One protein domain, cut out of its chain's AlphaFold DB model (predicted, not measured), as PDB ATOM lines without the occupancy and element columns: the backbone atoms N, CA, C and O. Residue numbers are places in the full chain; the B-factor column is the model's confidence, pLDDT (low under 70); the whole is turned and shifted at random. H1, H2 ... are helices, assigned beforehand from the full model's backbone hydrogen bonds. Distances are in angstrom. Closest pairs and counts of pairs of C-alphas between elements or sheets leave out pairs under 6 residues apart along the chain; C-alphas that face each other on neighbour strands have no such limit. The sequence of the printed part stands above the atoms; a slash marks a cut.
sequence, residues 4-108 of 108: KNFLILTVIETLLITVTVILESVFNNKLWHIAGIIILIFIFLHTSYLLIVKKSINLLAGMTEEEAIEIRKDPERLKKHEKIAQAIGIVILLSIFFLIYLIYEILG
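Overview. This is residues 4 to 108 of the 108 residues of an uncharacterized protein of Gemella sanguinis (UniProt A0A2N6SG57). Three long helices, H4, H2 and H1, lie side by side in a row with H2 in the middle, each running opposite to its neighbour. At the end where H4 begins, the short helix H3 turns off at a steep angle, and a long loop, residues 53 to 64, leads to it from H2. The printed part has 105 residues, with four named helices in the order H1, H2, H3, H4 and no named strand; its class is all helix. It is loose, with a radius of gyration of the C-alphas of 16.7 A, and spans 51 by 26 by 16 A.

Arrangement. H4, residues 75 to 107, is the longest helix. It touches H2, residues 30 to 52, at a shallow tilt of 18 degrees, opposite ways; their closest C-alphas, of Ser 48 and Gly 89, are 4.2 A apart. H1, residues 4 to 27, touches H2 with residues 13 to 24 alone, and the two form a helical hairpin. They run opposite ways at a shallow tilt of 18 degrees, with the C-alphas of Glu 24 and Trp 32 closest at 5.1 A. H1 and H4 are apart. H3, residues 65 to 73, and H4 only just touch, with 3 pairs of C-alphas within 8 A, and only at the corner by their link; the closest C-alphas, of Ile 71 and Leu 78, are 5.3 A apart. Their lines stand at a steep tilt of 60 degrees, opposite ways. H3 is apart from H1 and from H2. Every O i to N i+4 pair is within hydrogen-bond range in H1, H2 and H3, and 27 of 29 are in H4.

Along the chain. H4 measures 48.4 A from C-alpha 75 to C-alpha 107 at (219.844, 232.937, 216.444). H1 begins at C-alpha 4, (184.345, 225.918, 230.071), and is 34.4 A long; H2 is 32.5 A and H3 12.6 A.

Size, cuts and confidence. The outline is only just a rod, and the farthest C-alphas, of Lys 73 and Gly 108, are 52.4 A apart. The printed part has no cut. The link from H2 to H3 is long, with 12 residues; those from H1 to H2 and from H3 to H4 are tight. The mean pLDDT of the printed part is 89.4, and residues 61 to 62 are under 70.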
ATOM      1  N   LYS A   4     184.580 226.051 231.514       77.69
ATOM      2  CA  LYS A   4     184.345 225.918 230.071       77.69
ATOM      3  C   LYS A   4     185.371 226.712 229.261       77.69
ATOM      4  O   LYS A   4     185.983 226.159 228.358       77.69
ATOM      5  N   ASN A   5     185.587 227.982 229.605       80.12
ATOM      6  CA  ASN A   5     186.547 228.817 228.885       80.12
ATOM      7  C   ASN A   5     187.980 228.318 229.097       80.12
ATOM      8  O   ASN A   5     188.753 228.320 228.149       80.12
ATOM      9  N   PHE A   6     188.314 227.867 230.310       77.25
ATOM     10  CA  PHE A   6     189.616 227.269 230.594       77.25
ATOM     11  C   PHE A   6     189.852 225.998 229.766       77.25
ATOM     12  O   PHE A   6     190.853 225.925 229.076       77.25
ATOM     13  N   LEU A   7     188.906 225.054 229.747       81.19
ATOM     14  CA  LEU A   7     189.013 223.825 228.953       81.19
ATOM     15  C   LEU A   7     189.155 224.117 227.459       81.19
ATOM     16  O   LEU A   7     189.997 223.517 226.801       81.19
ATOM     17  N   ILE A   8     188.359 225.049 226.928       86.69
ATOM     18  CA  ILE A   8     188.471 225.477 225.527       86.69
ATOM     19  C   ILE A   8     189.876 226.016 225.256       86.69
ATOM     20  O   ILE A   8     190.495 225.630 224.269       86.69
ATOM     21  N   LEU A   9     190.389 226.872 226.139       83.88
ATOM     22  CA  LEU A   9     191.727 227.420 225.996       83.88
ATOM     23  C   LEU A   9     192.796 226.320 226.058       83.88
ATOM     24  O   LEU A   9     193.621 226.258 225.158       83.88
ATOM     25  N   THR A  10     192.737 225.410 227.031       83.06
ATOM     26  CA  THR A  10     193.679 224.285 227.147       83.06
ATOM     27  C   THR A  10     193.674 223.406 225.897       83.06
ATOM     28  O   THR A  10     194.731 222.981 225.439       83.06
ATOM     29  N   VAL A  11     192.501 223.152 225.306       89.50
ATOM     30  CA  VAL A  11     192.393 222.409 224.039       89.50
ATOM     31  C   VAL A  11     193.069 223.173 222.899       89.50
ATOM     32  O   VAL A  11     193.816 222.571 222.132       89.50
ATOM     33  N   ILE A  12     192.853 224.488 222.802       90.06
ATOM     34  CA  ILE A  12     193.490 225.339 221.785       90.06
ATOM     35  C   ILE A  12     195.013 225.353 221.962       90.06
ATOM     36  O   ILE A  12     195.739 225.159 220.991       90.06
ATOM     37  N   GLU A  13     195.504 225.534 223.187       86.94
ATOM     38  CA  GLU A  13     196.934 225.527 223.519       86.94
ATOM     39  C   GLU A  13     197.576 224.176 223.175       86.94
ATOM     40  O   GLU A  13     198.619 224.128 222.526       86.94
ATOM     41  N   THR A  14     196.910 223.071 223.525       88.12
ATOM     42  CA  THR A  14     197.374 221.710 223.205       88.12
ATOM     43  C   THR A  14     197.425 221.477 221.696       88.12
ATOM     44  O   THR A  14     198.399 220.917 221.188       88.12
ATOM     45  N   LEU A  15     196.407 221.928 220.957       91.75
ATOM     46  CA  LEU A  15     196.376 221.828 219.501       91.75
ATOM     47  C   LEU A  15     197.509 222.645 218.864       91.75
ATOM     48  O   LEU A  15     198.201 222.133 217.990       91.75
ATOM     49  N   LEU A  16     197.728 223.881 219.325       89.44
ATOM     50  CA  LEU A  16     198.801 224.752 218.837       89.44
ATOM     51  C   LEU A  16     200.183 224.130 219.053       89.44
ATOM     52  O   LEU A  16     200.985 224.102 218.118       89.44
ATOM     53  N   ILE A  17     200.448 223.584 220.245       88.12
ATOM     54  CA  ILE A  17     201.704 222.878 220.534       88.12
ATOM     55  C   ILE A  17     201.851 221.672 219.603       88.12
ATOM     56  O   ILE A  17     202.883 221.524 218.957       88.12
ATOM     57  N   THR A  18     200.808 220.848 219.475       88.81
ATOM     58  CA  THR A  18     200.839 219.632 218.645       88.81
ATOM     59  C   THR A  18     201.139 219.957 217.184       88.81
ATOM     60  O   THR A  18     202.027 219.357 216.582       88.81
ATOM     61  N   VAL A  19     200.432 220.938 216.614       88.81
ATOM     62  CA  VAL A  19     200.651 221.388 215.234       88.81
ATOM     63  C   VAL A  19     202.073 221.909 215.067       88.81
ATOM     64  O   VAL A  19     202.738 221.554 214.098       88.81
ATOM     65  N   THR A  20     202.569 222.701 216.017       86.81
ATOM     66  CA  THR A  20     203.910 223.282 215.907       86.81
ATOM     67  C   THR A  20     205.004 222.219 215.978       86.81
ATOM     68  O   THR A  20     205.910 222.250 215.154       86.81
ATOM     69  N   VAL A  21     204.877 221.229 216.868       86.06
ATOM     70  CA  VAL A  21     205.813 220.093 216.962       86.06
ATOM     71  C   VAL A  21     205.831 219.274 215.668       86.06
ATOM     72  O   VAL A  21     206.899 218.891 215.191       86.06
ATOM     73  N   ILE A  22     204.667 219.028 215.056       88.69
ATOM     74  CA  ILE A  22     204.593 218.324 213.767       88.69
ATOM     75  C   ILE A  22     205.297 219.136 212.674       88.69
ATOM     76  O   ILE A  22     206.097 218.584 211.921       88.69
ATOM     77  N   LEU A  23     205.021 220.439 212.581       86.81
ATOM     78  CA  LEU A  23     205.626 221.311 211.570       86.81
ATOM     79  C   LEU A  23     207.144 221.412 211.754       86.81
ATOM     80  O   LEU A  23     207.885 221.303 210.779       86.81
ATOM     81  N   GLU A  24     207.614 221.548 212.991       86.31
ATOM     82  CA  GLU A  24     209.036 221.517 213.324       86.31
ATOM     83  C   GLU A  24     209.688 220.207 212.866       86.31
ATOM     84  O   GLU A  24     210.696 220.245 212.160       86.31
ATOM     85  N   SER A  25     209.077 219.057 213.171       85.31
ATOM     86  CA  SER A  25     209.597 217.745 212.771       85.31
ATOM     87  C   SER A  25     209.607 217.528 211.256       85.31
ATOM     88  O   SER A  25     210.507 216.858 210.753       85.31
ATOM     89  N   VAL A  26     208.609 218.038 210.529       89.25
ATOM     90  CA  VAL A  26     208.486 217.845 209.075       89.25
ATOM     91  C   VAL A  26     209.442 218.758 208.312       89.25
ATOM     92  O   VAL A  26     210.081 218.323 207.356       89.25
ATOM     93  N   PHE A  27     209.534 220.026 208.711       85.56
ATOM     94  CA  PHE A  27     210.321 221.023 207.987       85.56
ATOM     95  C   PHE A  27     211.763 221.142 208.484       85.56
ATOM     96  O   PHE A  27     212.592 221.676 207.749       85.56
ATOM     97  N   ASN A  28     212.057 220.678 209.707       81.62
ATOM     98  CA  ASN A  28     213.374 220.685 210.354       81.62
ATOM     99  C   ASN A  28     214.159 221.990 210.123       81.62
ATOM    100  O   ASN A  28     215.322 221.994 209.716       81.62
ATOM    101  N   ASN A  29     213.479 223.123 210.310       84.62
ATOM    102  CA  ASN A  29     214.035 224.447 210.064       84.62
ATOM    103  C   ASN A  29     214.030 225.258 211.363       84.62
ATOM    104  O   ASN A  29     213.017 225.306 212.065       84.62
ATOM    105  N   LYS A  30     215.141 225.961 211.621       87.56
ATOM    106  CA  LYS A  30     215.320 226.915 212.724       87.56
ATOM    107  C   LYS A  30     214.124 227.851 212.918       87.56
ATOM    108  O   LYS A  30     213.764 228.140 214.053       87.56
ATOM    109  N   LEU A  31     213.485 228.303 211.836       88.56
ATOM    110  CA  LEU A  31     212.333 229.208 211.916       88.56
ATOM    111  C   LEU A  31     211.146 228.567 212.656       88.56
ATOM    112  O   LEU A  31     210.563 229.206 213.529       88.56
ATOM    113  N   TRP A  32     210.826 227.301 212.366       88.44
ATOM    114  CA  TRP A  32     209.747 226.574 213.044       88.44
ATOM    115  C   TRP A  32     210.081 226.273 214.504       88.44
ATOM    116  O   TRP A  32     209.211 226.415 215.360       88.44
ATOM    117  N   HIS A  33     211.345 225.964 214.796       87.69
ATOM    118  CA  HIS A  33     211.817 225.767 216.167       87.69
ATOM    119  C   HIS A  33     211.687 227.059 216.999       87.69
ATOM    120  O   HIS A  33     211.158 227.050 218.109       87.69
ATOM    121  N   ILE A  34     212.088 228.213 216.447       92.19
ATOM    122  CA  ILE A  34     211.904 229.522 217.101       92.19
ATOM    123  C   ILE A  34     210.413 229.844 217.273       92.19
ATOM    124  O   ILE A  34     210.003 230.292 218.343       92.19
ATOM    125  N   ALA A  35     209.588 229.595 216.250       90.56
ATOM    126  CA  ALA A  35     208.144 229.813 216.325       90.56
ATOM    127  C   ALA A  35     207.492 228.970 217.439       90.56
ATOM    128  O   ALA A  35     206.667 229.492 218.190       90.56
ATOM    129  N   GLY A  36     207.909 227.710 217.601       91.00
ATOM    130  CA  GLY A  36     207.481 226.842 218.699       91.00
ATOM    131  C   GLY A  36     207.830 227.397 220.072       91.00
ATOM    132  O   GLY A  36     206.959 227.470 220.943       91.00
ATOM    133  N   ILE A  37     209.060 227.883 220.254       93.00
ATOM    134  CA  ILE A  37     209.470 228.498 221.523       93.00
ATOM    135  C   ILE A  37     208.646 229.765 221.811       93.00
ATOM    136  O   ILE A  37     208.200 229.958 222.941       93.00
ATOM    137  N   ILE A  38     208.375 230.607 220.807       93.62
ATOM    138  CA  ILE A  38     207.543 231.813 220.974       93.62
ATOM    139  C   ILE A  38     206.117 231.446 221.409       93.62
ATOM    140  O   ILE A  38     205.583 232.057 222.336       93.62
ATOM    141  N   ILE A  39     205.503 230.441 220.778       92.50
ATOM    142  CA  ILE A  39     204.170 229.954 221.164       92.50
ATOM    143  C   ILE A  39     204.183 229.474 222.619       92.50
ATOM    144  O   ILE A  39     203.297 229.841 223.394       92.50
ATOM    145  N   LEU A  40     205.213 228.726 223.021       92.38
ATOM    146  CA  LEU A  40     205.359 228.248 224.394       92.38
ATOM    147  C   LEU A  40     205.488 229.404 225.399       92.38
ATOM    148  O   LEU A  40     204.851 229.373 226.451       92.38
ATOM    149  N   ILE A  41     206.237 230.457 225.055       95.12
ATOM    150  CA  ILE A  41     206.346 231.673 225.873       95.12
ATOM    151  C   ILE A  41     204.970 232.312 226.087       95.12
ATOM    152  O   ILE A  41     204.633 232.656 227.221       95.12
ATOM    153  N   PHE A  42     204.147 232.446 225.041       93.06
ATOM    154  CA  PHE A  42     202.797 233.003 225.180       93.06
ATOM    155  C   PHE A  42     201.907 232.159 226.101       93.06
ATOM    156  O   PHE A  42     201.216 232.717 226.958       93.06
ATOM    157  N   ILE A  43     201.962 230.832 225.976       92.50
ATOM    158  CA  ILE A  43     201.211 229.903 226.835       92.50
ATOM    159  C   ILE A  43     201.673 230.028 228.296       92.50
ATOM    160  O   ILE A  43     200.853 230.100 229.217       92.50
ATOM    161  N   PHE A  44     202.982 230.123 228.530       94.06
ATOM    162  CA  PHE A  44     203.546 230.273 229.873       94.06
ATOM    163  C   PHE A  44     203.214 231.631 230.492       94.06
ATOM    164  O   PHE A  44     202.864 231.688 231.673       94.06
ATOM    165  N   LEU A  45     203.243 232.716 229.712       95.12
ATOM    166  CA  LEU A  45     202.791 234.039 230.155       95.12
ATOM    167  C   LEU A  45     201.317 234.005 230.559       95.12
ATOM    168  O   LEU A  45     200.956 234.492 231.633       95.12
ATOM    169  N   HIS A  46     200.469 233.396 229.726       91.12
ATOM    170  CA  HIS A  46     199.044 233.277 230.002       91.12
ATOM    171  C   HIS A  46     198.777 232.469 231.279       91.12
ATOM    172  O   HIS A  46     198.053 232.919 232.171       91.12
ATOM    173  N   THR A  47     199.420 231.309 231.410       90.38
ATOM    174  CA  THR A  47     199.290 230.442 232.586       90.38
ATOM    175  C   THR A  47     199.771 231.149 233.854       90.38
ATOM    176  O   THR A  47     199.072 231.161 234.870       90.38
ATOM    177  N   SER A  48     200.920 231.828 233.786       93.94
ATOM    178  CA  SER A  48     201.464 232.613 234.901       93.94
ATOM    179  C   SER A  48     200.502 233.722 235.327       93.94
ATOM    180  O   SER A  48     200.241 233.898 236.515       93.94
ATOM    181  N   TYR A  49     199.902 234.434 234.370       93.00
ATOM    182  CA  TYR A  49     198.883 235.445 234.650       93.00
ATOM    183  C   TYR A  49     197.661 234.857 235.370       93.00
ATOM    184  O   TYR A  49     197.189 235.423 236.367       93.00
ATOM    185  N   LEU A  50     197.152 233.711 234.905       90.56
ATOM    186  CA  LEU A  50     195.990 233.066 235.515       90.56
ATOM    187  C   LEU A  50     196.249 232.633 236.964       90.56
ATOM    188  O   LEU A  50     195.343 232.729 237.800       90.56
ATOM    189  N   LEU A  51     197.464 232.178 237.260       92.31
ATOM    190  CA  LEU A  51     197.863 231.698 238.580       92.31
ATOM    191  C   LEU A  51     198.248 232.836 239.539       92.31
ATOM    192  O   LEU A  51     197.838 232.818 240.697       92.31
ATOM    193  N   ILE A  52     198.977 233.851 239.065       94.00
ATOM    194  CA  ILE A  52     199.471 234.949 239.909       94.00
ATOM    195  C   ILE A  52     198.383 235.996 240.154       94.00
ATOM    196  O   ILE A  52     198.095 236.354 241.300       94.00
ATOM    197  N   VAL A  53     197.794 236.498 239.063       90.44
ATOM    198  CA  VAL A  53     196.914 237.676 239.078       90.44
ATOM    199  C   VAL A  53     195.469 237.262 239.290       90.44
ATOM    200  O   VAL A  53     194.780 237.814 240.145       90.44
ATOM    201  N   LYS A  54     194.991 236.276 238.521       89.19
ATOM    202  CA  LYS A  54     193.616 235.780 238.666       89.19
ATOM    203  C   LYS A  54     193.455 234.775 239.799       89.19
ATOM    204  O   LYS A  54     192.312 234.464 240.128       89.19
ATOM    205  N   LYS A  55     194.563 234.293 240.379       85.88
ATOM    206  CA  LYS A  55     194.586 233.318 241.477       85.88
ATOM    207  C   LYS A  55     193.649 232.141 241.216       85.88
ATOM    208  O   LYS A  55     192.847 231.743 242.058       85.88
ATOM    209  N   SER A  56     193.692 231.632 239.991       82.31
ATOM    210  CA  SER A  56     192.743 230.634 239.509       82.31
ATOM    211  C   SER A  56     193.072 229.267 240.120       82.31
ATOM    212  O   SER A  56     193.697 228.427 239.488       82.31
ATOM    213  N   ILE A  57     192.681 229.047 241.380       83.88
ATOM    214  CA  ILE A  57     192.984 227.817 242.133       83.88
ATOM    215  C   ILE A  57     192.419 226.551 241.479       83.88
ATOM    216  O   ILE A  57     192.977 225.479 241.650       83.88
ATOM    217  N   ASN A  58     191.368 226.683 240.667       82.19
ATOM    218  CA  ASN A  58     190.792 225.595 239.876       82.19
ATOM    219  C   ASN A  58     191.730 225.086 238.765       82.19
ATOM    220  O   ASN A  58     191.391 224.132 238.076       82.19
ATOM    221  N   LEU A  59     192.861 225.761 238.549       78.81
ATOM    222  CA  LEU A  59     193.917 225.349 237.624       78.81
ATOM    223  C   LEU A  59     195.002 224.519 238.309       78.81
ATOM    224  O   LEU A  59     195.915 224.040 237.643       78.81
ATOM    225  N   LEU A  60     194.931 224.362 239.632       77.69
ATOM    226  CA  LEU A  60     195.771 223.399 240.323       77.69
ATOM    227  C   LEU A  60     195.324 222.008 239.872       77.69
ATOM    228  O   LEU A  60     194.152 221.646 240.005       77.69
ATOM    229  N   ALA A  61     196.255 221.264 239.275       65.81
ATOM    230  CA  ALA A  61     195.982 219.959 238.696       65.81
ATOM    231  C   ALA A  61     195.282 219.045 239.715       65.81
ATOM    232  O   ALA A  61     195.761 218.876 240.835       65.81
ATOM    233  N   GLY A  62     194.148 218.471 239.306       67.31
ATOM    234  CA  GLY A  62     193.378 217.523 240.112       67.31
ATOM    235  C   GLY A  62     192.218 218.114 240.914       67.31
ATOM    236  O   GLY A  62     191.498 217.334 241.519       67.31
ATOM    237  N   MET A  63     191.994 219.434 240.894       81.06
ATOM    238  CA  MET A  63     190.869 220.033 241.621       81.06
ATOM    239  C   MET A  63     189.556 219.954 240.830       81.06
ATOM    240  O   MET A  63     189.475 220.436 239.694       81.06
ATOM    241  N   THR A  64     188.508 219.391 241.431       83.00
ATOM    242  CA  THR A  64     187.154 219.404 240.846       83.00
ATOM    243  C   THR A  64     186.478 220.772 241.025       83.00
ATOM    244  O   THR A  64     186.923 221.620 241.801       83.00
ATOM    245  N   GLU A  65     185.382 221.035 240.299       79.31
ATOM    246  CA  GLU A  65     184.608 222.268 240.520       79.31
ATOM    247  C   GLU A  65     183.987 222.316 241.909       79.31
ATOM    248  O   GLU A  65     183.971 223.384 242.521       79.31
ATOM    249  N   GLU A  66     183.509 221.178 242.416       85.38
ATOM    250  CA  GLU A  66     182.952 221.103 243.762       85.38
ATOM    251  C   GLU A  66     184.021 221.418 244.813       85.38
ATOM    252  O   GLU A  66     183.786 222.261 245.678       85.38
ATOM    253  N   GLU A  67     185.218 220.842 244.682       86.81
ATOM    254  CA  GLU A  67     186.349 221.122 245.572       86.81
ATOM    255  C   GLU A  67     186.766 222.593 245.518       86.81
ATOM    256  O   GLU A  67     186.973 223.225 246.555       86.81
ATOM    257  N   ALA A  68     186.843 223.180 244.321       84.88
ATOM    258  CA  ALA A  68     187.175 224.592 244.165       84.88
ATOM    259  C   ALA A  68     186.120 225.505 244.809       84.88
ATOM    260  O   ALA A  68     186.463 226.546 245.376       84.88
ATOM    261  N   ILE A  69     184.837 225.139 244.726       87.00
ATOM    262  CA  ILE A  69     183.739 225.859 245.379       87.00
ATOM    263  C   ILE A  69     183.825 225.705 246.899       87.00
ATOM    264  O   ILE A  69     183.637 226.688 247.613       87.00
ATOM    265  N   GLU A  70     184.123 224.509 247.400       89.81
ATOM    266  CA  GLU A  70     184.282 224.251 248.830       89.81
ATOM    267  C   GLU A  70     185.458 225.046 249.410       89.81
ATOM    268  O   GLU A  70     185.293 225.759 250.398       89.81
ATOM    269  N   ILE A  71     186.614 225.032 248.739       89.75
ATOM    270  CA  ILE A  71     187.796 225.809 249.132       89.75
ATOM    271  C   ILE A  71     187.480 227.306 249.162       89.75
ATOM    272  O   ILE A  71     187.954 228.004 250.049       89.75
ATOM    273  N   ARG A  72     186.660 227.821 248.238       88.06
ATOM    274  CA  ARG A  72     186.259 229.242 248.228       88.06
ATOM    275  C   ARG A  72     185.381 229.644 249.411       88.06
ATOM    276  O   ARG A  72     185.338 230.831 249.726       88.06
ATOM    277  N   LYS A  73     184.670 228.699 250.032       92.56
ATOM    278  CA  LYS A  73     183.846 228.961 251.222       92.56
ATOM    279  C   LYS A  73     184.688 229.066 252.496       92.56
ATOM    280  O   LYS A  73     184.239 229.689 253.451       92.56
ATOM    281  N   ASP A  74     185.892 228.496 252.496       94.19
ATOM    282  CA  ASP A  74     186.832 228.536 253.615       94.19
ATOM    283  C   ASP A  74     187.976 229.537 253.331       94.19
ATOM    284  O   ASP A  74     188.852 229.271 252.500       94.19
ATOM    285  N   PRO A  75     188.016 230.695 254.016       92.38
ATOM    286  CA  PRO A  75     189.000 231.739 253.739       92.38
ATOM    287  C   PRO A  75     190.446 231.322 254.051       92.38
ATOM    288  O   PRO A  75     191.375 231.799 253.387       92.38
ATOM    289  N   GLU A  76     190.669 230.433 255.022       94.81
ATOM    290  CA  GLU A  76     192.013 229.956 255.360       94.81
ATOM    291  C   GLU A  76     192.525 228.982 254.299       94.81
ATOM    292  O   GLU A  76     193.642 229.142 253.784       94.81
ATOM    293  N   ARG A  77     191.688 228.011 253.910       92.31
ATOM    294  CA  ARG A  77     192.018 227.065 252.834       92.31
ATOM    295  C   ARG A  77     192.221 227.791 251.512       92.31
ATOM    296  O   ARG A  77     193.212 227.506 250.831       92.31
ATOM    297  N   LEU A  78     191.363 228.758 251.180       92.81
ATOM    298  CA  LEU A  78     191.489 229.582 249.980       92.81
ATOM    299  C   LEU A  78     192.852 230.273 249.931       92.81
ATOM    300  O   LEU A  78     193.606 230.079 248.979       92.81
ATOM    301  N   LYS A  79     193.223 231.007 250.987       93.69
ATOM    302  CA  LYS A  79     194.496 231.742 251.046       93.69
ATOM    303  C   LYS A  79     195.711 230.825 250.892       93.69
ATOM    304  O   LYS A  79     196.696 231.213 250.260       93.69
ATOM    305  N   LYS A  80     195.662 229.610 251.449       93.50
ATOM    306  CA  LYS A  80     196.722 228.605 251.270       93.50
ATOM    307  C   LYS A  80     196.865 228.195 249.801       93.50
ATOM    308  O   LYS A  80     197.980 228.183 249.286       93.50
ATOM    309  N   HIS A  81     195.757 227.899 249.125       91.81
ATOM    310  CA  HIS A  81     195.772 227.441 247.732       91.81
ATOM    311  C   HIS A  81     196.149 228.570 246.772       91.81
ATOM    312  O   HIS A  81     196.912 228.345 245.839       91.81
ATOM    313  N   GLU A  82     195.699 229.797 247.041       92.94
ATOM    314  CA  GLU A  82     196.122 230.979 246.291       92.94
ATOM    315  C   GLU A  82     197.638 231.183 246.357       92.94
ATOM    316  O   GLU A  82     198.262 231.418 245.327       92.94
ATOM    317  N   LYS A  83     198.255 231.044 247.539       94.00
ATOM    318  CA  LYS A  83     199.718 231.152 247.682       94.00
ATOM    319  C   LYS A  83     200.462 230.076 246.895       94.00
ATOM    320  O   LYS A  83     201.476 230.376 246.272       94.00
ATOM    321  N   ILE A  84     199.965 228.839 246.915       92.50
ATOM    322  CA  ILE A  84     200.551 227.731 246.146       92.50
ATOM    323  C   ILE A  84     200.439 228.015 244.646       92.50
ATOM    324  O   ILE A  84     201.438 227.939 243.934       92.50
ATOM    325  N   ALA A  85     199.252 228.407 244.173       92.81
ATOM    326  CA  ALA A  85     199.033 228.780 242.780       92.81
ATOM    327  C   ALA A  85     199.974 229.916 242.354       92.81
ATOM    328  O   ALA A  85     200.635 229.809 241.325       92.81
ATOM    329  N   GLN A  86     200.108 230.960 243.173       95.38
ATOM    330  CA  GLN A  86     201.031 232.065 242.917       95.38
ATOM    331  C   GLN A  86     202.486 231.603 242.821       95.38
ATOM    332  O   GLN A  86     203.182 232.014 241.898       95.38
ATOM    333  N   ALA A  87     202.939 230.732 243.727       95.25
ATOM    334  CA  ALA A  87     204.295 230.193 243.687       95.25
ATOM    335  C   ALA A  87     204.558 229.421 242.384       95.25
ATOM    336  O   ALA A  87     205.565 229.667 241.723       95.25
ATOM    337  N   ILE A  88     203.625 228.558 241.966       94.06
ATOM    338  CA  ILE A  88     203.712 227.831 240.688       94.06
ATOM    339  C   ILE A  88     203.747 228.816 239.514       94.06
ATOM    340  O   ILE A  88     204.599 228.701 238.637       94.06
ATOM    341  N   GLY A  89     202.864 229.817 239.514       94.81
ATOM    342  CA  GLY A  89     202.829 230.839 238.474       94.81
ATOM    343  C   GLY A  89     204.138 231.625 238.365       94.81
ATOM    344  O   GLY A  89     204.573 231.916 237.257       94.81
ATOM    345  N   ILE A  90     204.804 231.927 239.485       96.56
ATOM    346  CA  ILE A  90     206.117 232.592 239.484       96.56
ATOM    347  C   ILE A  90     207.190 231.681 238.882       96.56
ATOM    348  O   ILE A  90     207.999 232.149 238.087       96.56
ATOM    349  N   VAL A  91     207.194 230.387 239.214       96.50
ATOM    350  CA  VAL A  91     208.142 229.424 238.627       96.50
ATOM    351  C   VAL A  91     207.967 229.346 237.108       96.50
ATOM    352  O   VAL A  91     208.954 229.418 236.376       96.50
ATOM    353  N   ILE A  92     206.723 229.275 236.622       95.62
ATOM    354  CA  ILE A  92     206.425 229.289 235.182       95.62
ATOM    355  C   ILE A  92     206.900 230.606 234.556       95.62
ATOM    356  O   ILE A  92     207.573 230.582 233.526       95.62
ATOM    357  N   LEU A  93     206.637 231.746 235.199       96.81
ATOM    358  CA  LEU A  93     207.090 233.051 234.716       96.81
ATOM    359  C   LEU A  93     208.619 233.106 234.587       96.81
ATOM    360  O   LEU A  93     209.137 233.605 233.594       96.81
ATOM    361  N   LEU A  94     209.347 232.565 235.565       97.12
ATOM    362  CA  LEU A  94     210.808 232.529 235.536       97.12
ATOM    363  C   LEU A  94     211.347 231.599 234.441       97.12
ATOM    364  O   LEU A  94     212.357 231.918 233.816       97.12
ATOM    365  N   SER A  95     210.659 230.492 234.147       96.25
ATOM    366  CA  SER A  95     211.055 229.573 233.070       96.25
ATOM    367  C   SER A  95     211.035 230.221 231.676       96.25
ATOM    368  O   SER A  95     211.764 229.793 230.786       96.25
ATOM    369  N   ILE A  96     210.282 231.312 231.489       97.25
ATOM    370  CA  ILE A  96     210.259 232.066 230.227       97.25
ATOM    371  C   ILE A  96     211.625 232.679 229.913       97.25
ATOM    372  O   ILE A  96     212.013 232.712 228.750       97.25
ATOM    373  N   PHE A  97     212.389 233.123 230.917       96.00
ATOM    374  CA  PHE A  97     213.731 233.665 230.675       96.00
ATOM    375  C   PHE A  97     214.668 232.615 230.076       96.00
ATOM    376  O   PHE A  97     215.469 232.937 229.201       96.00
ATOM    377  N   PHE A  98     214.525 231.355 230.491       95.88
ATOM    378  CA  PHE A  98     215.253 230.243 229.889       95.88
ATOM    379  C   PHE A  98     214.838 230.022 228.426       95.88
ATOM    380  O   PHE A  98     215.697 229.877 227.564       95.88
ATOM    381  N   LEU A  99     213.540 230.089 228.113       95.56
ATOM    382  CA  LEU A  99     213.057 229.991 226.728       95.56
ATOM    383  C   LEU A  99     213.572 231.138 225.842       95.56
ATOM    384  O   LEU A  99     213.946 230.915 224.694       95.56
ATOM    385  N   ILE A 100     213.638 232.361 226.375       95.69
ATOM    386  CA  ILE A 100     214.221 233.512 225.670       95.69
ATOM    387  C   ILE A 100     215.715 233.287 225.407       95.69
ATOM    388  O   ILE A 100     216.192 233.576 224.310       95.69
ATOM    389  N   TYR A 101     216.447 232.742 226.382       95.50
ATOM    390  CA  TYR A 101     217.853 232.385 226.206       95.50
ATOM    391  C   TYR A 101     218.052 231.344 225.092       95.50
ATOM    392  O   TYR A 101     218.936 231.524 224.260       95.50
ATOM    393  N   LEU A 102     217.189 230.325 225.001       94.31
ATOM    394  CA  LEU A 102     217.238 229.352 223.901       94.31
ATOM    395  C   LEU A 102     217.050 230.011 222.527       94.31
ATOM    396  O   LEU A 102     217.751 229.671 221.580       94.31
ATOM    397  N   ILE A 103     216.133 230.980 222.402       94.31
ATOM    398  CA  ILE A 103     215.968 231.736 221.148       94.31
ATOM    399  C   ILE A 103     217.259 232.480 220.792       94.31
ATOM    400  O   ILE A 103     217.671 232.458 219.634       94.31
ATOM    401  N   TYR A 104     217.891 233.131 221.774       93.88
ATOM    402  CA  TYR A 104     219.163 233.823 221.569       93.88
ATOM    403  C   TYR A 104     220.260 232.865 221.080       93.88
ATOM    404  O   TYR A 104     220.955 233.193 220.124       93.88
ATOM    405  N   GLU A 105     220.369 231.674 221.672       94.12
ATOM    406  CA  GLU A 105     221.340 230.650 221.264       94.12
ATOM    407  C   GLU A 105     221.096 230.140 219.833       94.12
ATOM    408  O   GLU A 105     222.041 229.949 219.079       94.12
ATOM    409  N   ILE A 106     219.837 229.951 219.424       90.94
ATOM    410  CA  ILE A 106     219.502 229.456 218.074       90.94
ATOM    411  C   ILE A 106     219.784 230.507 216.984       90.94
ATOM    412  O   ILE A 106     220.075 230.145 215.831       90.94
ATOM    413  N   LEU A 107     219.627 231.791 217.332       88.94
ATOM    414  CA  LEU A 107     219.844 232.937 216.444       88.94
ATOM    415  C   LEU A 107     221.316 233.354 216.326       88.94
ATOM    416  O   LEU A 107     221.670 233.932 215.296       88.94
ATOM    417  N   GLY A 108     222.124 233.114 217.364       81.69
ATOM    418  CA  GLY A 108     223.579 233.314 217.355       81.69
ATOM    419  C   GLY A 108     224.306 232.334 216.443       81.69
ATOM    420  O   GLY A 108     225.366 232.740 215.922       81.69
TER     421      GLY A 108